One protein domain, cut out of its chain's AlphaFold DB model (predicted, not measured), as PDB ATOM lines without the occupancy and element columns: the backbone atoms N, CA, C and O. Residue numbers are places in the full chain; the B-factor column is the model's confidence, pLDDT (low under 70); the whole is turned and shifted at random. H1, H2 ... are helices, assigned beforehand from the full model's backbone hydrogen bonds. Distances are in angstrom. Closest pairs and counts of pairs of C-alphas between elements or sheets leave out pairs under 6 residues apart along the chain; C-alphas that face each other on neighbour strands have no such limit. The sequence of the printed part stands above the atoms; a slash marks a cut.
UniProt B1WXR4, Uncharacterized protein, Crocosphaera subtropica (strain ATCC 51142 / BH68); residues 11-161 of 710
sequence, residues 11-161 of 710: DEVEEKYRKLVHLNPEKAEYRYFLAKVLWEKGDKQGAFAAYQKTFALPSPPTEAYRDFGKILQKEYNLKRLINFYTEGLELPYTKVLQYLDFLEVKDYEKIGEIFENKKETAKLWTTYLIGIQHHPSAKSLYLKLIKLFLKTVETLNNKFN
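This is residues 11 to 161 of the 710 residues of an uncharacterized protein of Crocosphaera subtropica (strain ATCC 51142 / BH68) (UniProt B1WXR4). A row of helical hairpins zigzags along a rod, with a group of four helices, H1 to H4, at one end and a three-helix group, H7 to H9, at the other. Between the groups is a loose middle with the short helices H5 and H6, and the last part of H9, residues 153 to 161, sticks out at the far end. The printed part has 151 residues, with nine named helices in the order H1 to H9 and no named strand, and its class is all helix. It is loose, with a radius of gyration of the C-alphas of 18.6 A, and spans 67 by 28 by 21 A.

H1, residues 11 to 23, begins at C-alpha 11 (22.194, 16.370, 11.533) and measures 18.3 A. H2, residues 28 to 40, measures 18.5 A, and H3, residues 44 to 55, measures 16.7 A. H4, residues 62 to 75, measures 20.6 A. H5 is residues 79 to 86 and H6 residues 93 to 98. H7, residues 105 to 117, measures 18.8 A, and H8, residues 121 to 134, measures 20.3 A. H9, residues 139 to 161, measures 30.9 A and ends at C-alpha 161 (32.868, 31.227, 76.368).

H1 and H2 form a hairpin and touch, the closest C-alphas being those of Tyr 17 and Leu 34, 5.4 A apart. H2, H3 and H4 form an up-and-down bundle, each helix running against the one before it. H2 touches H3 at a shallow tilt of 15 degrees, with the C-alphas of Ala 35 and Ala 47 closest at 4.3 A. H3, with residues 51 to 54 alone, only just touches H4, with 3 pairs of C-alphas within 8 A, closest at Tyr 51 and Ala 64, 7.2 A. H4 only just touches H6, also with 3 pairs, closest at the C-alphas of Tyr 65 and Val 96, 6.5 A, and about perpendicular at 78 degrees. H5 touches no helix but is near H7, with the C-alphas of Ile 82 and Ile 111 closest at 6.8 A. H6 touches H8, closest at the C-alphas of Gln 98 and Ile 130, 6.8 A. H7, H8 and H9 form a second up-and-down bundle, and H8 is the hub of the whole printed part, touching 3 helices, H6, H7 and H9. H7 and H8 touch at a shallow tilt of 5 degrees, opposite ways, with the C-alphas of Gly 112 and Leu 124 closest at 5.1 A. H9 touches H8 with residues 141 to 148 alone, closest at the C-alphas of Tyr 128 and Leu 141, 5.8 A. Every O i to N i+4 pair is within hydrogen-bond range in H1, H2, H3, H4, H5, H7, H8 and H9; in H6 it is 1 of 2.

The C-alphas of Glu 12 and Asn 161 are the two farthest apart, at 69.0 A. The printed part has no cut and no long link. The mean pLDDT of the printed part is 71.8, and residues 72 to 103 and 149 to 161 are among those under 70.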
ATOM      1  N   ASP A  11      23.192  17.424  11.312       83.62
ATOM      2  CA  ASP A  11      22.194  16.370  11.533       83.62
ATOM      3  C   ASP A  11      22.804  14.963  11.453       83.62
ATOM      4  O   ASP A  11      22.605  14.153  12.360       83.62
ATOM      5  N   GLU A  12      23.622  14.693  10.436       83.25
ATOM      6  CA  GLU A  12      24.313  13.406  10.276       83.25
ATOM      7  C   GLU A  12      25.356  13.178  11.378       83.25
ATOM      8  O   GLU A  12      25.512  12.065  11.892       83.25
ATOM      9  N   VAL A  13      26.056  14.242  11.786       84.75
ATOM     10  CA  VAL A  13      27.025  14.189  12.889       84.75
ATOM     11  C   VAL A  13      26.317  13.911  14.218       84.75
ATOM     12  O   VAL A  13      26.781  13.072  14.995       84.75
ATOM     13  N   GLU A  14      25.175  14.552  14.482       91.44
ATOM     14  CA  GLU A  14      24.370  14.278  15.677       91.44
ATOM     15  C   GLU A  14      23.892  12.824  15.700       91.44
ATOM     16  O   GLU A  14      24.069  12.144  16.713       91.44
ATOM     17  N   GLU A  15      23.326  12.324  14.598       90.00
ATOM     18  CA  GLU A  15      22.830  10.947  14.511       90.00
ATOM     19  C   GLU A  15      23.952   9.937  14.792       90.00
ATOM     20  O   GLU A  15      23.777   8.984  15.561       90.00
ATOM     21  N   LYS A  16      25.145  10.189  14.245       90.19
ATOM     22  CA  LYS A  16      26.338   9.372  14.482       90.19
ATOM     23  C   LYS A  16      26.754   9.377  15.951       90.19
ATOM     24  O   LYS A  16      26.975   8.306  16.518       90.19
ATOM     25  N   TYR A  17      26.820  10.540  16.602       89.56
ATOM     26  CA  TYR A  17      27.174  10.607  18.025       89.56
ATOM     27  C   TYR A  17      26.074  10.060  18.940       89.56
ATOM     28  O   TYR A  17      26.396   9.432  19.946       89.56
ATOM     29  N   ARG A  18      24.788  10.180  18.587       93.12
ATOM     30  CA  ARG A  18      23.698   9.503  19.311       93.12
ATOM     31  C   ARG A  18      23.825   7.984  19.228       93.12
ATOM     32  O   ARG A  18      23.698   7.324  20.259       93.12
ATOM     33  N   LYS A  19      24.150   7.431  18.051       91.06
ATOM     34  CA  LYS A  19      24.451   5.996  17.886       91.06
ATOM     35  C   LYS A  19      25.674   5.584  18.710       91.06
ATOM     36  O   LYS A  19      25.604   4.591  19.424       91.06
ATOM     37  N   LEU A  20      26.757   6.365  18.696       88.38
ATOM     38  CA  LEU A  20      27.958   6.085  19.499       88.38
ATOM     39  C   LEU A  20      27.689   6.122  21.010       88.38
ATOM     40  O   LEU A  20      28.185   5.264  21.737       88.38
ATOM     41  N   VAL A  21      26.875   7.070  21.482       92.94
ATOM     42  CA  VAL A  21      26.440   7.151  22.886       92.94
ATOM     43  C   VAL A  21      25.530   5.981  23.264       92.94
ATOM     44  O   VAL A  21      25.585   5.520  24.399       92.94
ATOM     45  N   HIS A  22      24.701   5.488  22.342       90.31
ATOM     46  CA  HIS A  22      23.868   4.309  22.581       90.31
ATOM     47  C   HIS A  22      24.699   3.019  22.639       90.31
ATOM     48  O   HIS A  22      24.489   2.197  23.524       90.31
ATOM     49  N   LEU A  23      25.666   2.872  21.731       85.25
ATOM     50  CA  LEU A  23      26.557   1.711  21.666       85.25
ATOM     51  C   LEU A  23      27.552   1.663  22.835       85.25
ATOM     52  O   LEU A  23      27.925   0.578  23.261       85.25
ATOM     53  N   ASN A  24      27.977   2.821  23.352       81.00
ATOM     54  CA  ASN A  24      28.930   2.932  24.460       81.00
ATOM     55  C   ASN A  24      28.484   4.004  25.473       81.00
ATOM     56  O   ASN A  24      29.037   5.111  25.489       81.00
ATOM     57  N   PRO A  25      27.500   3.695  26.339       83.06
ATOM     58  CA  PRO A  25      26.896   4.676  27.241       83.06
ATOM     59  C   PRO A  25      27.849   5.225  28.312       83.06
ATOM     60  O   PRO A  25      27.607   6.340  28.781       83.06
ATOM     61  N   GLU A  26      28.914   4.491  28.645       84.00
ATOM     62  CA  GLU A  26      29.915   4.840  29.668       84.00
ATOM     63  C   GLU A  26      31.068   5.711  29.137       84.00
ATOM     64  O   GLU A  26      31.858   6.262  29.906       84.00
ATOM     65  N   LYS A  27      31.188   5.879  27.811       83.25
ATOM     66  CA  LYS A  27      32.274   6.665  27.215       83.25
ATOM     67  C   LYS A  27      31.927   8.153  27.200       83.25
ATOM     68  O   LYS A  27      31.254   8.654  26.296       83.25
ATOM     69  N   ALA A  28      32.439   8.874  28.199       84.25
ATOM     70  CA  ALA A  28      32.172  10.298  28.406       84.25
ATOM     71  C   ALA A  28      32.554  11.178  27.208       84.25
ATOM     72  O   ALA A  28      31.853  12.136  26.905       84.25
ATOM     73  N   GLU A  29      33.602  10.816  26.468       88.50
ATOM     74  CA  GLU A  29      34.032  11.511  25.252       88.50
ATOM     75  C   GLU A  29      32.930  11.577  24.174       88.50
ATOM     76  O   GLU A  29      32.703  12.634  23.588       88.50
ATOM     77  N   TYR A  30      32.172  10.495  23.955       90.62
ATOM     78  CA  TYR A  30      31.083  10.489  22.969       90.62
ATOM     79  C   TYR A  30      29.909  11.361  23.405       90.62
ATOM     80  O   TYR A  30      29.300  12.038  22.578       90.62
ATOM     81  N   ARG A  31      29.614  11.386  24.709       91.06
ATOM     82  CA  ARG A  31      28.592  12.279  25.270       91.06
ATOM     83  C   ARG A  31      29.033  13.742  25.235       91.06
ATOM     84  O   ARG A  31      28.203  14.595  24.931       91.06
ATOM     85  N   TYR A  32      30.316  14.022  25.461       92.31
ATOM     86  CA  TYR A  32      30.906  15.355  25.327       92.31
ATOM     87  C   TYR A  32      30.808  15.862  23.886       92.31
ATOM     88  O   TYR A  32      30.326  16.971  23.656       92.31
ATOM     89  N   PHE A  33      31.201  15.051  22.902       92.06
ATOM     90  CA  PHE A  33      31.100  15.446  21.498       92.06
ATOM     91  C   PHE A  33      29.650  15.576  21.031       92.06
ATOM     92  O   PHE A  33      29.344  16.527  20.317       92.06
ATOM     93  N   LEU A  34      28.733  14.724  21.506       92.06
ATOM     94  CA  LEU A  34      27.297  14.926  21.292       92.06
ATOM     95  C   LEU A  34      26.835  16.276  21.861       92.06
ATOM     96  O   LEU A  34      26.117  17.009  21.188       92.06
ATOM     97  N   ALA A  35      27.273  16.635  23.072       90.69
ATOM     98  CA  ALA A  35      26.947  17.922  23.685       90.69
ATOM     99  C   ALA A  35      27.456  19.105  22.849       90.69
ATOM    100  O   ALA A  35      26.748  20.099  22.688       90.69
ATOM    101  N   LYS A  36      28.650  18.973  22.265       92.12
ATOM    102  CA  LYS A  36      29.237  19.979  21.378       92.12
ATOM    103  C   LYS A  36      28.471  20.125  20.058       92.12
ATOM    104  O   LYS A  36      28.219  21.245  19.630       92.12
ATOM    105  N   VAL A  37      28.062  19.018  19.442       91.50
ATOM    106  CA  VAL A  37      27.289  19.031  18.185       91.50
ATOM    107  C   VAL A  37      25.903  19.639  18.410       91.50
ATOM    108  O   VAL A  37      25.486  20.511  17.654       91.50
ATOM    109  N   LEU A  38      25.218  19.259  19.494       88.56
ATOM    110  CA  LEU A  38      23.932  19.855  19.882       88.56
ATOM    111  C   LEU A  38      24.056  21.360  20.130       88.56
ATOM    112  O   LEU A  38      23.175  22.134  19.757       88.56
ATOM    113  N   TRP A  39      25.180  21.781  20.711       85.75
ATOM    114  CA  TRP A  39      25.481  23.188  20.918       85.75
ATOM    115  C   TRP A  39      25.653  23.950  19.600       85.75
ATOM    116  O   TRP A  39      25.056  25.010  19.425       85.75
ATOM    117  N   GLU A  40      26.430  23.404  18.663       85.44
ATOM    118  CA  GLU A  40      26.659  23.994  17.335       85.44
ATOM    119  C   GLU A  40      25.368  24.074  16.502       85.44
ATOM    120  O   GLU A  40      25.192  25.024  15.742       85.44
ATOM    121  N   LYS A  41      24.416  23.154  16.715       86.56
ATOM    122  CA  LYS A  41      23.066  23.182  16.121       86.56
ATOM    123  C   LYS A  41      22.100  24.176  16.765       86.56
ATOM    124  O   LYS A  41      20.999  24.375  16.260       86.56
ATOM    125  N   GLY A  42      22.470  24.774  17.893       81.62
ATOM    126  CA  GLY A  42      21.599  25.671  18.647       81.62
ATOM    127  C   GLY A  42      20.591  24.972  19.569       81.62
ATOM    128  O   GLY A  42      19.829  25.673  20.240       81.62
ATOM    129  N   ASP A  43      20.613  23.636  19.696       84.06
ATOM    130  CA  ASP A  43      19.864  22.914  20.736       84.06
ATOM    131  C   ASP A  43      20.580  23.047  22.084       84.06
ATOM    132  O   ASP A  43      21.261  22.152  22.595       84.06
ATOM    133  N   LYS A  44      20.426  24.232  22.677       80.06
ATOM    134  CA  LYS A  44      21.078  24.584  23.938       80.06
ATOM    135  C   LYS A  44      20.633  23.649  25.062       80.06
ATOM    136  O   LYS A  44      21.473  23.210  25.841       80.06
ATOM    137  N   GLN A  45      19.341  23.328  25.159       76.06
ATOM    138  CA  GLN A  45      18.820  22.473  26.234       76.06
ATOM    139  C   GLN A  45      19.343  21.036  26.121       76.06
ATOM    140  O   GLN A  45      19.798  20.478  27.124       76.06
ATOM    141  N   GLY A  46      19.355  20.468  24.912       80.88
ATOM    142  CA  GLY A  46      19.941  19.155  24.649       80.88
ATOM    143  C   GLY A  46      21.441  19.118  24.930       80.88
ATOM    144  O   GLY A  46      21.919  18.176  25.569       80.88
ATOM    145  N   ALA A  47      22.176  20.167  24.551       82.88
ATOM    146  CA  ALA A  47      23.599  20.301  24.858       82.88
ATOM    147  C   ALA A  47      23.863  20.305  26.372       82.88
ATOM    148  O   ALA A  47      24.710  19.548  26.845       82.88
ATOM    149  N   PHE A  48      23.108  21.082  27.163       76.56
ATOM    150  CA  PHE A  48      23.245  21.099  28.629       76.56
ATOM    151  C   PHE A  48      23.003  19.724  29.253       76.56
ATOM    152  O   PHE A  48      23.807  19.274  30.072       76.56
ATOM    153  N   ALA A  49      21.934  19.034  28.848       78.94
ATOM    154  CA  ALA A  49      21.633  17.693  29.343       78.94
ATOM    155  C   ALA A  49      22.732  16.679  28.966       78.94
ATOM    156  O   ALA A  49      23.060  15.785  29.750       78.94
ATOM    157  N   ALA A  50      23.332  16.821  27.781       82.69
ATOM    158  CA  ALA A  50      24.439  15.985  27.334       82.69
ATOM    159  C   ALA A  50      25.748  16.282  28.093       82.69
ATOM    160  O   ALA A  50      26.432  15.339  28.500       82.69
ATOM    161  N   TYR A  51      26.062  17.549  28.385       80.94
ATOM    162  CA  TYR A  51      27.181  17.927  29.261       80.94
ATOM    163  C   TYR A  51      26.992  17.388  30.685       80.94
ATOM    164  O   TYR A  51      27.902  16.777  31.235       80.94
ATOM    165  N   GLN A  52      25.795  17.505  31.268       75.31
ATOM    166  CA  GLN A  52      25.496  16.935  32.589       75.31
ATOM    167  C   GLN A  52      25.730  15.420  32.629       75.31
ATOM    168  O   GLN A  52      26.406  14.918  33.525       75.31
ATOM    169  N   LYS A  53      25.226  14.693  31.627       80.81
ATOM    170  CA  LYS A  53      25.445  13.244  31.506       80.81
ATOM    171  C   LYS A  53      26.902  12.883  31.223       80.81
ATOM    172  O   LYS A  53      27.317  11.792  31.579       80.81
ATOM    173  N   THR A  54      27.675  13.776  30.608       82.31
ATOM    174  CA  THR A  54      29.127  13.611  30.441       82.31
ATOM    175  C   THR A  54      29.825  13.637  31.796       82.31
ATOM    176  O   THR A  54      30.662  12.785  32.067       82.31
ATOM    177  N   PHE A  55      29.464  14.583  32.667       76.12
ATOM    178  CA  PHE A  55      30.106  14.763  33.971       76.12
ATOM    179  C   PHE A  55      29.708  13.729  35.029       76.12
ATOM    180  O   PHE A  55      30.432  13.565  36.004       76.12
ATOM    181  N   ALA A  56      28.571  13.055  34.845       72.56
ATOM    182  CA  ALA A  56      28.125  11.963  35.709       72.56
ATOM    183  C   ALA A  56      28.881  10.640  35.466       72.56
ATOM    184  O   ALA A  56      28.669   9.679  36.199       72.56
ATOM    185  N   LEU A  57      29.737  10.580  34.439       76.56
ATOM    186  CA  LEU A  57      30.524   9.395  34.104       76.56
ATOM    187  C   LEU A  57      31.899   9.400  34.805       76.56
ATOM    188  O   LEU A  57      32.395  10.474  35.137       76.56
ATOM    189  N   PRO A  58      32.554   8.237  35.001       58.97
ATOM    190  CA  PRO A  58      33.767   8.107  35.828       58.97
ATOM    191  C   PRO A  58      35.010   8.873  35.343       58.97
ATOM    192  O   PRO A  58      35.936   9.109  36.116       58.97
ATOM    193  N   SER A  59      35.076   9.248  34.062       71.19
ATOM    194  CA  SER A  59      36.232   9.941  33.468       71.19
ATOM    195  C   SER A  59      35.800  10.969  32.412       71.19
ATOM    196  O   SER A  59      35.965  10.744  31.212       71.19
ATOM    197  N   PRO A  60      35.202  12.096  32.834       76.06
ATOM    198  CA  PRO A  60      34.804  13.161  31.925       76.06
ATOM    199  C   PRO A  60      36.040  13.886  31.366       76.06
ATOM    200  O   PRO A  60      36.948  14.200  32.143       76.06
ATOM    201  N   PRO A  61      36.082  14.201  30.057       73.56
ATOM    202  CA  PRO A  61      37.187  14.951  29.464       73.56
ATOM    203  C   PRO A  61      37.365  16.316  30.135       73.56
ATOM    204  O   PRO A  61      36.388  17.026  30.389       73.56
ATOM    205  N   THR A  62      38.607  16.730  30.375       64.56
ATOM    206  CA  THR A  62      38.913  18.043  30.968       64.56
ATOM    207  C   THR A  62      38.408  19.190  30.082       64.56
ATOM    208  O   THR A  62      37.907  20.207  30.566       64.56
ATOM    209  N   GLU A  63      38.447  18.997  28.765       75.19
ATOM    210  CA  GLU A  63      37.915  19.900  27.746       75.19
ATOM    211  C   GLU A  63      36.407  20.106  27.879       75.19
ATOM    212  O   GLU A  63      35.923  21.199  27.583       75.19
ATOM    213  N   ALA A  64      35.671  19.107  28.376       75.31
ATOM    214  CA  ALA A  64      34.238  19.230  28.610       75.31
ATOM    215  C   ALA A  64      33.941  20.284  29.682       75.31
ATOM    216  O   ALA A  64      33.023  21.078  29.503       75.31
ATOM    217  N   TYR A  65      34.744  20.358  30.750       64.56
ATOM    218  CA  TYR A  65      34.606  21.396  31.778       64.56
ATOM    219  C   TYR A  65      34.960  22.788  31.246       64.56
ATOM    220  O   TYR A  65      34.228  23.747  31.491       64.56
ATOM    221  N   ARG A  66      36.046  22.894  30.472       65.69
ATOM    222  CA  ARG A  66      36.493  24.157  29.864       65.69
ATOM    223  C   ARG A  66      35.480  24.708  28.859       65.69
ATOM    224  O   ARG A  66      35.151  25.891  28.894       65.69
ATOM    225  N   ASP A  67      34.994  23.869  27.952       73.88
ATOM    226  CA  ASP A  67      34.078  24.293  26.891       73.88
ATOM    227  C   ASP A  67      32.684  24.589  27.453       73.88
ATOM    228  O   ASP A  67      32.061  25.570  27.055       73.88
ATOM    229  N   PHE A  68      32.241  23.828  28.458       73.31
ATOM    230  CA  PHE A  68      31.036  24.149  29.218       73.31
ATOM    231  C   PHE A  68      31.154  25.496  29.946       73.31
ATOM    232  O   PHE A  68      30.220  26.295  29.917       73.31
ATOM    233  N   GLY A  69      32.323  25.798  30.521       65.75
ATOM    234  CA  GLY A  69      32.622  27.110  31.102       65.75
ATOM    235  C   GLY A  69      32.482  28.255  30.091       65.75
ATOM    236  O   GLY A  69      31.816  29.250  30.375       65.75
ATOM    237  N   LYS A  70      33.008  28.087  28.871       68.38
ATOM    238  CA  LYS A  70      32.863  29.057  27.764       68.38
ATOM    239  C   LYS A  70      31.420  29.196  27.263       68.38
ATOM    240  O   LYS A  70      30.987  30.276  26.872       68.38
ATOM    241  N   ILE A  71      30.658  28.108  27.270       71.56
ATOM    242  CA  ILE A  71      29.233  28.105  26.922       71.56
ATOM    243  C   ILE A  71      28.429  28.925  27.938       71.56
ATOM    244  O   ILE A  71      27.618  29.773  27.561       71.56
ATOM    245  N   LEU A  72      28.704  28.725  29.227       63.53
ATOM    246  CA  LEU A  72      28.108  29.503  30.311       63.53
ATOM    247  C   LEU A  72      28.492  30.989  30.222       63.53
ATOM    248  O   LEU A  72      27.636  31.841  30.436       63.53
ATOM    249  N   GLN A  73      29.731  31.293  29.817       58.19
ATOM    250  CA  GLN A  73      30.212  32.653  29.548       58.19
ATOM    251  C   GLN A  73      29.421  33.356  28.430       58.19
ATOM    252  O   GLN A  73      29.124  34.543  28.546       58.19
ATOM    253  N   LYS A  74      29.091  32.645  27.343       63.44
ATOM    254  CA  LYS A  74      28.533  33.247  26.118       63.44
ATOM    255  C   LYS A  74      27.011  33.435  26.149       63.44
ATOM    256  O   LYS A  74      26.509  34.336  25.486       63.44
ATOM    257  N   GLU A  75      26.274  32.585  26.865       61.91
ATOM    258  CA  GLU A  75      24.831  32.409  26.611       61.91
ATOM    259  C   GLU A  75      23.912  32.570  27.826       61.91
ATOM    260  O   GLU A  75      22.728  32.856  27.661       61.91
ATOM    261  N   TYR A  76      24.412  32.424  29.056       54.94
ATOM    262  CA  TYR A  76      23.551  32.471  30.237       54.94
ATOM    263  C   TYR A  76      24.199  33.277  31.352       54.94
ATOM    264  O   TYR A  76      25.023  32.781  32.110       54.94
ATOM    265  N   ASN A  77      23.755  34.530  31.469       57.50
ATOM    266  CA  ASN A  77      24.027  35.420  32.594       57.50
ATOM    267  C   ASN A  77      24.023  34.658  33.945       57.50
ATOM    268  O   ASN A  77      23.197  33.764  34.163       57.50
ATOM    269  N   LEU A  78      24.923  35.066  34.849       54.06
ATOM    270  CA  LEU A  78      25.284  34.534  36.177       54.06
ATOM    271  C   LEU A  78      24.161  33.831  36.973       54.06
ATOM    272  O   LEU A  78      24.401  32.874  37.707       54.06
ATOM    273  N   LYS A  79      22.916  34.286  36.814       52.19
ATOM    274  CA  LYS A  79      21.709  33.785  37.483       52.19
ATOM    275  C   LYS A  79      21.436  32.289  37.237       52.19
ATOM    276  O   LYS A  79      20.934  31.623  38.137       52.19
ATOM    277  N   ARG A  80      21.785  31.734  36.065       56.81
ATOM    278  CA  ARG A  80      21.548  30.305  35.754       56.81
ATOM    279  C   ARG A  80      22.688  29.383  36.201       56.81
ATOM    280  O   ARG A  80      22.406  28.273  36.636       56.81
ATOM    281  N   LEU A  81      23.937  29.868  36.199       58.91
ATOM    282  CA  LEU A  81      25.082  29.218  36.862       58.91
ATOM    283  C   LEU A  81      24.819  29.075  38.371       58.91
ATOM    284  O   LEU A  81      25.040  28.022  38.960       58.91
ATOM    285  N   ILE A  82      24.265  30.129  38.974       56.53
ATOM    286  CA  ILE A  82      23.784  30.127  40.356       56.53
ATOM    287  C   ILE A  82      22.661  29.094  40.558       56.53
ATOM    288  O   ILE A  82      22.763  28.301  41.490       56.53
ATOM    289  N   ASN A  83      21.649  29.043  39.677       55.78
ATOM    290  CA  ASN A  83      20.566  28.048  39.771       55.78
ATOM    291  C   ASN A  83      21.061  26.598  39.656       55.78
ATOM    292  O   ASN A  83      20.618  25.714  40.383       55.78
ATOM    293  N   PHE A  84      22.042  26.367  38.789       59.69
ATOM    294  CA  PHE A  84      22.689  25.071  38.611       59.69
ATOM    295  C   PHE A  84      23.395  24.583  39.890       59.69
ATOM    296  O   PHE A  84      23.339  23.400  40.218       59.69
ATOM    297  N   TYR A  85      23.999  25.494  40.665       56.53
ATOM    298  CA  TYR A  85      24.563  25.180  41.984       56.53
ATOM    299  C   TYR A  85      23.511  25.130  43.106       56.53
ATOM    300  O   TYR A  85      23.742  24.491  44.140       56.53
ATOM    301  N   THR A  86      22.357  25.792  42.954       47.00
ATOM    302  CA  THR A  86      21.303  25.774  43.977       47.00
ATOM    303  C   THR A  86      20.388  24.550  43.910       47.00
ATOM    304  O   THR A  86      19.919  24.150  44.977       47.00
ATOM    305  N   GLU A  87      20.209  23.914  42.748       49.47
ATOM    306  CA  GLU A  87      19.318  22.751  42.536       49.47
ATOM    307  C   GLU A  87      19.935  21.371  42.864       49.47
ATOM    308  O   GLU A  87      19.276  20.349  42.710       49.47
ATOM    309  N   GLY A  88      21.155  21.314  43.415       47.75
ATOM    310  CA  GLY A  88      21.642  20.112  44.111       47.75
ATOM    311  C   GLY A  88      22.227  18.997  43.236       47.75
ATOM    312  O   GLY A  88      22.209  17.842  43.645       47.75
ATOM    313  N   LEU A  89      22.787  19.315  42.068       48.03
ATOM    314  CA  LEU A  89      23.547  18.337  41.284       48.03
ATOM    315  C   LEU A  89      24.965  18.168  41.863       48.03
ATOM    316  O   LEU A  89      25.731  19.132  41.950       48.03
ATOM    317  N   GLU A  90      25.313  16.943  42.271       48.88
ATOM    318  CA  GLU A  90      26.620  16.555  42.831       48.88
ATOM    319  C   GLU A  90      27.732  16.531  41.768       48.88
ATOM    320  O   GLU A  90      28.276  15.490  41.410       48.88
ATOM    321  N   LEU A  91      28.105  17.698  41.248       53.69
ATOM    322  CA  LEU A  91      29.359  17.842  40.510       53.69
ATOM    323  C   LEU A  91      30.521  18.106  41.477       53.69
ATOM    324  O   LEU A  91      30.302  18.695  42.542       53.69
ATOM    325  N   PRO A  92      31.774  17.754  41.115       55.34
ATOM    326  CA  PRO A  92      32.956  18.159  41.867       55.34
ATOM    327  C   PRO A  92      33.073  19.688  41.872       55.34
ATOM    328  O   PRO A  92      33.645  20.307  40.976       55.34
ATOM    329  N   TYR A  93      32.490  20.293  42.904       59.56
ATOM    330  CA  TYR A  93      32.329  21.731  43.106       59.56
ATOM    331  C   TYR A  93      33.623  22.535  42.884       59.56
ATOM    332  O   TYR A  93      33.602  23.642  42.352       59.56
ATOM    333  N   THR A  94      34.762  21.949  43.245       59.75
ATOM    334  CA  THR A  94      36.085  22.558  43.110       59.75
ATOM    335  C   THR A  94      36.604  22.573  41.675       59.75
ATOM    336  O   THR A  94      37.230  23.552  41.288       59.75
ATOM    337  N   LYS A  95      36.308  21.544  40.866       59.41
ATOM    338  CA  LYS A  95      36.771  21.463  39.472       59.41
ATOM    339  C   LYS A  95      36.040  22.460  38.583       59.41
ATOM    340  O   LYS A  95      36.681  23.123  37.784       59.41
ATOM    341  N   VAL A  96      34.723  22.617  38.746       57.62
ATOM    342  CA  VAL A  96      33.962  23.566  37.915       57.62
ATOM    343  C   VAL A  96      34.444  24.997  38.155       57.62
ATOM    344  O   VAL A  96      34.643  25.713  37.190       57.62
ATOM    345  N   LEU A  97      34.725  25.399  39.400       61.84
ATOM    346  CA  LEU A  97      35.236  26.745  39.694       61.84
ATOM    347  C   LEU A  97      36.671  26.991  39.196       61.84
ATOM    348  O   LEU A  97      36.971  28.107  38.791       61.84
ATOM    349  N   GLN A  98      37.534  25.971  39.185       57.34
ATOM    350  CA  GLN A  98      38.931  26.086  38.729       57.34
ATOM    351  C   GLN A  98      39.078  26.371  37.225       57.34
ATOM    352  O   GLN A  98      40.114  26.882  36.805       57.34
ATOM    353  N   TYR A  99      38.060  26.056  36.420       53.59
ATOM    354  CA  TYR A  99      38.047  26.296  34.971       53.59
ATOM    355  C   TYR A  99      37.204  27.523  34.570       53.59
ATOM    356  O   TYR A  99      36.888  27.688  33.392       53.59
ATOM    357  N   LEU A 100      36.835  28.377  35.537       59.97
ATOM    358  CA  LEU A 100      36.098  29.635  35.334       59.97
ATOM    359  C   LEU A 100      36.961  30.846  35.739       59.97
ATOM    360  O   LEU A 100      36.546  31.710  36.514       59.97
ATOM    361  N   ASP A 101      38.175  30.907  35.197       57.12
ATOM    362  CA  ASP A 101      39.153  31.992  35.377       57.12
ATOM    363  C   ASP A 101      38.637  33.385  34.958       57.12
ATOM    364  O   ASP A 101      39.175  34.405  35.383       57.12
ATOM    365  N   PHE A 102      37.553  33.434  34.185       57.03
ATOM    366  CA  PHE A 102      36.883  34.649  33.718       57.03
ATOM    367  C   PHE A 102      35.872  35.269  34.699       57.03
ATOM    368  O   PHE A 102      35.354  36.349  34.411       57.03
ATOM    369  N   LEU A 103      35.522  34.604  35.808       66.50
ATOM    370  CA  LEU A 103      34.591  35.170  36.795       66.50
ATOM    371  C   LEU A 103      35.181  36.438  37.401       66.50
ATOM    372  O   LEU A 103      36.333  36.425  37.819       66.50
ATOM    373  N   GLU A 104      34.403  37.510  37.514       76.00
ATOM    374  CA  GLU A 104      34.860  38.697  38.229       76.00
ATOM    375  C   GLU A 104      34.778  38.474  39.745       76.00
ATOM    376  O   GLU A 104      34.020  37.646  40.255       76.00
ATOM    377  N   VAL A 105      35.510  39.288  40.505       77.19
ATOM    378  CA  VAL A 105      35.487  39.296  41.977       77.19
ATOM    379  C   VAL A 105      34.057  39.292  42.545       77.19
ATOM    380  O   VAL A 105      33.752  38.517  43.454       77.19
ATOM    381  N   LYS A 106      33.155  40.093  41.960       77.06
ATOM    382  CA  LYS A 106      31.738  40.213  42.360       77.06
ATOM    383  C   LYS A 106      30.939  38.909  42.208       77.06
ATOM    384  O   LYS A 106      29.911  38.727  42.861       77.06
ATOM    385  N   ASP A 107      31.387  38.005  41.344       76.19
ATOM    386  CA  ASP A 107      30.699  36.749  41.056       76.19
ATOM    387  C   ASP A 107      31.044  35.691  42.109       76.19
ATOM    388  O   ASP A 107      30.150  35.015  42.621       76.19
ATOM    389  N   TYR A 108      32.312  35.634  42.532       80.00
ATOM    390  CA  TYR A 108      32.737  34.838  43.689       80.00
ATOM    391  C   TYR A 108      32.026  35.274  44.976       80.00
ATOM    392  O   TYR A 108      31.652  34.431  45.791       80.00
ATOM    393  N   GLU A 109      31.781  36.576  45.146       84.94
ATOM    394  CA  GLU A 109      31.020  37.112  46.281       84.94
ATOM    395  C   GLU A 109      29.568  36.623  46.293       84.94
ATOM    396  O   GLU A 109      29.104  36.126  47.318       84.94
ATOM    397  N   LYS A 110      28.871  36.676  45.152       80.44
ATOM    398  CA  LYS A 110      27.482  36.198  45.031       80.44
ATOM    399  C   LYS A 110      27.354  34.692  45.247       80.44
ATOM    400  O   LYS A 110      26.436  34.247  45.935       80.44
ATOM    401  N   ILE A 111      28.272  33.902  44.684       76.62
ATOM    402  CA  ILE A 111      28.321  32.447  44.904       76.62
ATOM    403  C   ILE A 111      28.573  32.151  46.389       76.62
ATOM    404  O   ILE A 111      27.920  31.283  46.974       76.62
ATOM    405  N   GLY A 112      29.464  32.913  47.024       82.81
ATOM    406  CA  GLY A 112      29.699  32.824  48.458       82.81
ATOM    407  C   GLY A 112      28.445  33.133  49.281       82.81
ATOM    408  O   GLY A 112      28.076  32.359  50.160       82.81
ATOM    409  N   GLU A 113      27.713  34.196  48.967       83.50
ATOM    410  CA  GLU A 113      26.469  34.547  49.672       83.50
ATOM    411  C   GLU A 113      25.416  33.428  49.610       83.50
ATOM    412  O   GLU A 113      24.720  33.160  50.592       83.50
ATOM    413  N   ILE A 114      25.352  32.690  48.500       77.38
ATOM    414  CA  ILE A 114      24.476  31.519  48.360       77.38
ATOM    415  C   ILE A 114      24.889  30.392  49.308       77.38
ATOM    416  O   ILE A 114      24.042  29.858  50.032       77.38
ATOM    417  N   PHE A 115      26.172  30.021  49.336       77.25
ATOM    418  CA  PHE A 115      26.647  28.967  50.241       77.25
ATOM    419  C   PHE A 115      26.598  29.387  51.708       77.25
ATOM    420  O   PHE A 115      26.374  28.544  52.580       77.25
ATOM    421  N   GLU A 116      26.740  30.682  51.990       82.94
ATOM    422  CA  GLU A 116      26.519  31.236  53.321       82.94
ATOM    423  C   GLU A 116      25.057  31.069  53.758       82.94
ATOM    424  O   GLU A 116      24.811  30.536  54.844       82.94
ATOM    425  N   ASN A 117      24.092  31.406  52.896       79.81
ATOM    426  CA  ASN A 117      22.660  31.226  53.166       79.81
ATOM    427  C   ASN A 117      22.276  29.749  53.353       79.81
ATOM    428  O   ASN A 117      21.480  29.418  54.233       79.81
ATOM    429  N   LYS A 118      22.890  28.845  52.580       74.19
ATOM    430  CA  LYS A 118      22.712  27.388  52.709       74.19
ATOM    431  C   LYS A 118      23.462  26.761  53.892       74.19
ATOM    432  O   LYS A 118      23.282  25.578  54.164       74.19
ATOM    433  N   LYS A 119      24.284  27.530  54.618       78.62
ATOM    434  CA  LYS A 119      25.157  27.057  55.714       78.62
ATOM    435  C   LYS A 119      26.181  25.995  55.279       78.62
ATOM    436  O   LYS A 119      26.663  25.217  56.102       78.62
ATOM    437  N   GLU A 120      26.576  25.986  54.009       69.69
ATOM    438  CA  GLU A 120      27.574  25.064  53.456       69.69
ATOM    439  C   GLU A 120      28.986  25.655  53.582       69.69
ATOM    440  O   GLU A 120      29.618  26.073  52.611       69.69
ATOM    441  N   THR A 121      29.497  25.700  54.815       71.00
ATOM    442  CA  THR A 121      30.740  26.412  55.161       71.00
ATOM    443  C   THR A 121      31.947  25.959  54.336       71.00
ATOM    444  O   THR A 121      32.717  26.802  53.896       71.00
ATOM    445  N   ALA A 122      32.109  24.662  54.067       62.16
ATOM    446  CA  ALA A 122      33.242  24.170  53.277       62.16
ATOM    447  C   ALA A 122      33.234  24.720  51.840       62.16
ATOM    448  O   ALA A 122      34.263  25.182  51.356       62.16
ATOM    449  N   LYS A 123      32.065  24.743  51.185       72.44
ATOM    450  CA  LYS A 123      31.942  25.264  49.818       72.44
ATOM    451  C   LYS A 123      32.146  26.772  49.769       72.44
ATOM    452  O   LYS A 123      32.855  27.239  48.884       72.44
ATOM    453  N   LEU A 124      31.617  27.491  50.759       78.62
ATOM    454  CA  LEU A 124      31.825  28.929  50.936       78.62
ATOM    455  C   LEU A 124      33.312  29.297  51.056       78.62
ATOM    456  O   LEU A 124      33.795  30.199  50.374       78.62
ATOM    457  N   TRP A 125      34.047  28.571  51.902       75.25
ATOM    458  CA  TRP A 125      35.495  28.737  52.057       75.25
ATOM    459  C   TRP A 125      36.223  28.540  50.728       75.25
ATOM    460  O   TRP A 125      37.049  29.364  50.337       75.25
ATOM    461  N   THR A 126      35.889  27.469  50.014       70.94
ATOM    462  CA  THR A 126      36.518  27.154  48.735       70.94
ATOM    463  C   THR A 126      36.151  28.152  47.626       70.94
ATOM    464  O   THR A 126      37.024  28.451  46.818       70.94
ATOM    465  N   THR A 127      34.943  28.744  47.618       78.81
ATOM    466  CA  THR A 127      34.578  29.819  46.665       78.81
ATOM    467  C   THR A 127      35.553  30.982  46.759       78.81
ATOM    468  O   THR A 127      36.099  31.425  45.754       78.81
ATOM    469  N   TYR A 128      35.772  31.482  47.978       82.06
ATOM    470  CA  TYR A 128      36.592  32.668  48.195       82.06
ATOM    471  C   TYR A 128      38.077  32.378  47.992       82.06
ATOM    472  O   TYR A 128      38.783  33.230  47.468       82.06
ATOM    473  N   LEU A 129      38.550  31.177  48.342       73.50
ATOM    474  CA  LEU A 129      39.935  30.769  48.091       73.50
ATOM    475  C   LEU A 129      40.253  30.662  46.595       73.50
ATOM    476  O   LEU A 129      41.275  31.185  46.164       73.50
ATOM    477  N   ILE A 130      39.372  30.039  45.807       72.00
ATOM    478  CA  ILE A 130      39.541  29.954  44.349       72.00
ATOM    479  C   ILE A 130      39.412  31.352  43.721       72.00
ATOM    480  O   ILE A 130      40.233  31.732  42.894       72.00
ATOM    481  N   GLY A 131      38.463  32.171  44.183       74.88
ATOM    482  CA  GLY A 131      38.342  33.559  43.732       74.88
ATOM    483  C   GLY A 131      39.588  34.403  44.011       74.88
ATOM    484  O   GLY A 131      39.993  35.186  43.161       74.88
ATOM    485  N   ILE A 132      40.243  34.205  45.159       76.62
ATOM    486  CA  ILE A 132      41.532  34.828  45.492       76.62
ATOM    487  C   ILE A 132      42.660  34.298  44.601       76.62
ATOM    488  O   ILE A 132      43.519  35.068  44.184       76.62
ATOM    489  N   GLN A 133      42.670  32.998  44.304       75.44
ATOM    490  CA  GLN A 133      43.663  32.397  43.415       75.44
ATOM    491  C   GLN A 133      43.598  33.003  42.007       75.44
ATOM    492  O   GLN A 133      44.640  33.274  41.416       75.44
ATOM    493  N   HIS A 134      42.391  33.252  41.490       71.69
ATOM    494  CA  HIS A 134      42.199  33.892  40.187       71.69
ATOM    495  C   HIS A 134      42.343  35.420  40.236       71.69
ATOM    496  O   HIS A 134      42.815  36.013  39.271       71.69
ATOM    497  N   HIS A 135      42.010  36.058  41.366       74.50
ATOM    498  CA  HIS A 135      42.110  37.510  41.565       74.50
ATOM    499  C   HIS A 135      42.908  37.862  42.830       74.50
ATOM    500  O   HIS A 135      42.329  38.312  43.826       74.50
ATOM    501  N   PRO A 136      44.248  37.724  42.819       63.88
ATOM    502  CA  PRO A 136      45.075  37.892  44.021       63.88
ATOM    503  C   PRO A 136      45.068  39.313  44.607       63.88
ATOM    504  O   PRO A 136      45.432  39.522  45.761       63.88
ATOM    505  N   SER A 137      44.644  40.313  43.832       69.31
ATOM    506  CA  SER A 137      44.511  41.709  44.265       69.31
ATOM    507  C   SER A 137      43.129  42.047  44.853       69.31
ATOM    508  O   SER A 137      42.919  43.162  45.343       69.31
ATOM    509  N   ALA A 138      42.182  41.102  44.853       73.31
ATOM    510  CA  ALA A 138      40.794  41.307  45.259       73.31
ATOM    511  C   ALA A 138      40.615  41.374  46.784       73.31
ATOM    512  O   ALA A 138      40.152  40.430  47.429       73.31
ATOM    513  N   LYS A 139      40.939  42.531  47.376       68.62
ATOM    514  CA  LYS A 139      40.836  42.790  48.828       68.62
ATOM    515  C   LYS A 139      39.481  42.395  49.429       68.62
ATOM    516  O   LYS A 139      39.433  41.955  50.575       68.62
ATOM    517  N   SER A 140      38.387  42.532  48.681       76.12
ATOM    518  CA  SER A 140      37.041  42.211  49.163       76.12
ATOM    519  C   SER A 140      36.844  40.714  49.450       76.12
ATOM    520  O   SER A 140      36.263  40.376  50.484       76.12
ATOM    521  N   LEU A 141      37.424  39.814  48.645       73.62
ATOM    522  CA  LEU A 141      37.388  38.364  48.888       73.62
ATOM    523  C   LEU A 141      38.211  37.975  50.113       73.62
ATOM    524  O   LEU A 141      37.745  37.190  50.939       73.62
ATOM    525  N   TYR A 142      39.388  38.582  50.295       60.03
ATOM    526  CA  TYR A 142      40.171  38.411  51.521       60.03
ATOM    527  C   TYR A 142      39.390  38.880  52.750       60.03
ATOM    528  O   TYR A 142      39.363  38.180  53.758       60.03
ATOM    529  N   LEU A 143      38.697  40.021  52.676       67.00
ATOM    530  CA  LEU A 143      37.867  40.520  53.778       67.00
ATOM    531  C   LEU A 143      36.680  39.598  54.083       67.00
ATOM    532  O   LEU A 143      36.383  39.365  55.256       67.00
ATOM    533  N   LYS A 144      36.009  39.046  53.064       82.81
ATOM    534  CA  LYS A 144      34.933  38.054  53.237       82.81
ATOM    535  C   LYS A 144      35.471  36.764  53.872       82.81
ATOM    536  O   LYS A 144      34.866  36.259  54.818       82.81
ATOM    537  N   LEU A 145      36.639  36.287  53.438       70.12
ATOM    538  CA  LEU A 145      37.307  35.109  54.000       70.12
ATOM    539  C   LEU A 145      37.766  35.335  55.448       70.12
ATOM    540  O   LEU A 145      37.546  34.483  56.306       70.12
ATOM    541  N   ILE A 146      38.335  36.504  55.755       65.12
ATOM    542  CA  ILE A 146      38.722  36.902  57.116       65.12
ATOM    543  C   ILE A 146      37.488  37.006  58.009       65.12
ATOM    544  O   ILE A 146      37.502  36.478  59.115       65.12
ATOM    545  N   LYS A 147      36.389  37.616  57.548       75.38
ATOM    546  CA  LYS A 147      35.122  37.644  58.300       75.38
ATOM    547  C   LYS A 147      34.593  36.238  58.567       75.38
ATOM    548  O   LYS A 147      34.145  35.963  59.676       75.38
ATOM    549  N   LEU A 148      34.676  35.336  57.593       74.88
ATOM    550  CA  LEU A 148      34.273  33.940  57.753       74.88
ATOM    551  C   LEU A 148      35.164  33.195  58.757       74.88
ATOM    552  O   LEU A 148      34.665  32.444  59.600       74.88
ATOM    553  N   PHE A 149      36.471  33.446  58.715       60.06
ATOM    554  CA  PHE A 149      37.428  32.955  59.699       60.06
ATOM    555  C   PHE A 149      37.110  33.488  61.094       60.06
ATOM    556  O   PHE A 149      36.960  32.694  62.016       60.06
ATOM    557  N   LEU A 150      36.900  34.794  61.242       60.38
ATOM    558  CA  LEU A 150      36.545  35.432  62.507       60.38
ATOM    559  C   LEU A 150      35.206  34.928  63.042       60.38
ATOM    560  O   LEU A 150      35.140  34.605  64.213       60.38
ATOM    561  N   LYS A 151      34.182  34.736  62.205       69.19
ATOM    562  CA  LYS A 151      32.897  34.125  62.591       69.19
ATOM    563  C   LYS A 151      33.069  32.673  63.039       69.19
ATOM    564  O   LYS A 151      32.419  32.235  63.986       69.19
ATOM    565  N   THR A 152      33.963  31.917  62.401       63.47
ATOM    566  CA  THR A 152      34.300  30.538  62.799       63.47
ATOM    567  C   THR A 152      35.040  30.529  64.135       63.47
ATOM    568  O   THR A 152      34.678  29.774  65.038       63.47
ATOM    569  N   VAL A 153      36.024  31.415  64.294       50.69
ATOM    570  CA  VAL A 153      36.786  31.623  65.527       50.69
ATOM    571  C   VAL A 153      35.880  32.126  66.639       50.69
ATOM    572  O   VAL A 153      35.987  31.614  67.735       50.69
ATOM    573  N   GLU A 154      34.943  33.031  66.380       55.78
ATOM    574  CA  GLU A 154      33.971  33.570  67.329       55.78
ATOM    575  C   GLU A 154      32.899  32.538  67.677       55.78
ATOM    576  O   GLU A 154      32.503  32.441  68.826       55.78
ATOM    577  N   THR A 155      32.478  31.676  66.749       59.06
ATOM    578  CA  THR A 155      31.611  30.525  67.062       59.06
ATOM    579  C   THR A 155      32.351  29.519  67.942       59.06
ATOM    580  O   THR A 155      31.775  28.982  68.891       59.06
ATOM    581  N   LEU A 156      33.640  29.291  67.675       47.59
ATOM    582  CA  LEU A 156      34.520  28.494  68.524       47.59
ATOM    583  C   LEU A 156      34.729  29.172  69.879       47.59
ATOM    584  O   LEU A 156      34.613  28.488  70.889       47.59
ATOM    585  N   ASN A 157      34.921  30.493  69.918       41.94
ATOM    586  CA  ASN A 157      35.118  31.293  71.123       41.94
ATOM    587  C   ASN A 157      33.826  31.453  71.919       41.94
ATOM    588  O   ASN A 157      33.888  31.498  73.128       41.94
ATOM    589  N   ASN A 158      32.649  31.465  71.297       46.09
ATOM    590  CA  ASN A 158      31.343  31.494  71.957       46.09
ATOM    591  C   ASN A 158      30.939  30.098  72.436       46.09
ATOM    592  O   ASN A 158      30.340  29.980  73.503       46.09
ATOM    593  N   LYS A 159      31.345  29.021  71.742       48.25
ATOM    594  CA  LYS A 159      31.360  27.663  72.316       48.25
ATOM    595  C   LYS A 159      32.305  27.595  73.513       48.25
ATOM    596  O   LYS A 159      31.931  27.029  74.533       48.25
ATOM    597  N   PHE A 160      33.483  28.204  73.407       37.31
ATOM    598  CA  PHE A 160      34.495  28.263  74.460       37.31
ATOM    599  C   PHE A 160      34.042  29.135  75.644       37.31
ATOM    600  O   PHE A 160      34.221  28.735  76.788       37.31
ATOM    601  N   ASN A 161      33.347  30.247  75.392       37.72
ATOM    602  CA  ASN A 161      32.868  31.227  76.368       37.72
ATOM    603  C   ASN A 161      31.530  30.824  76.992       37.72
ATOM    604  O   ASN A 161      31.350  31.068  78.178       37.72
TER     605      ASN A 161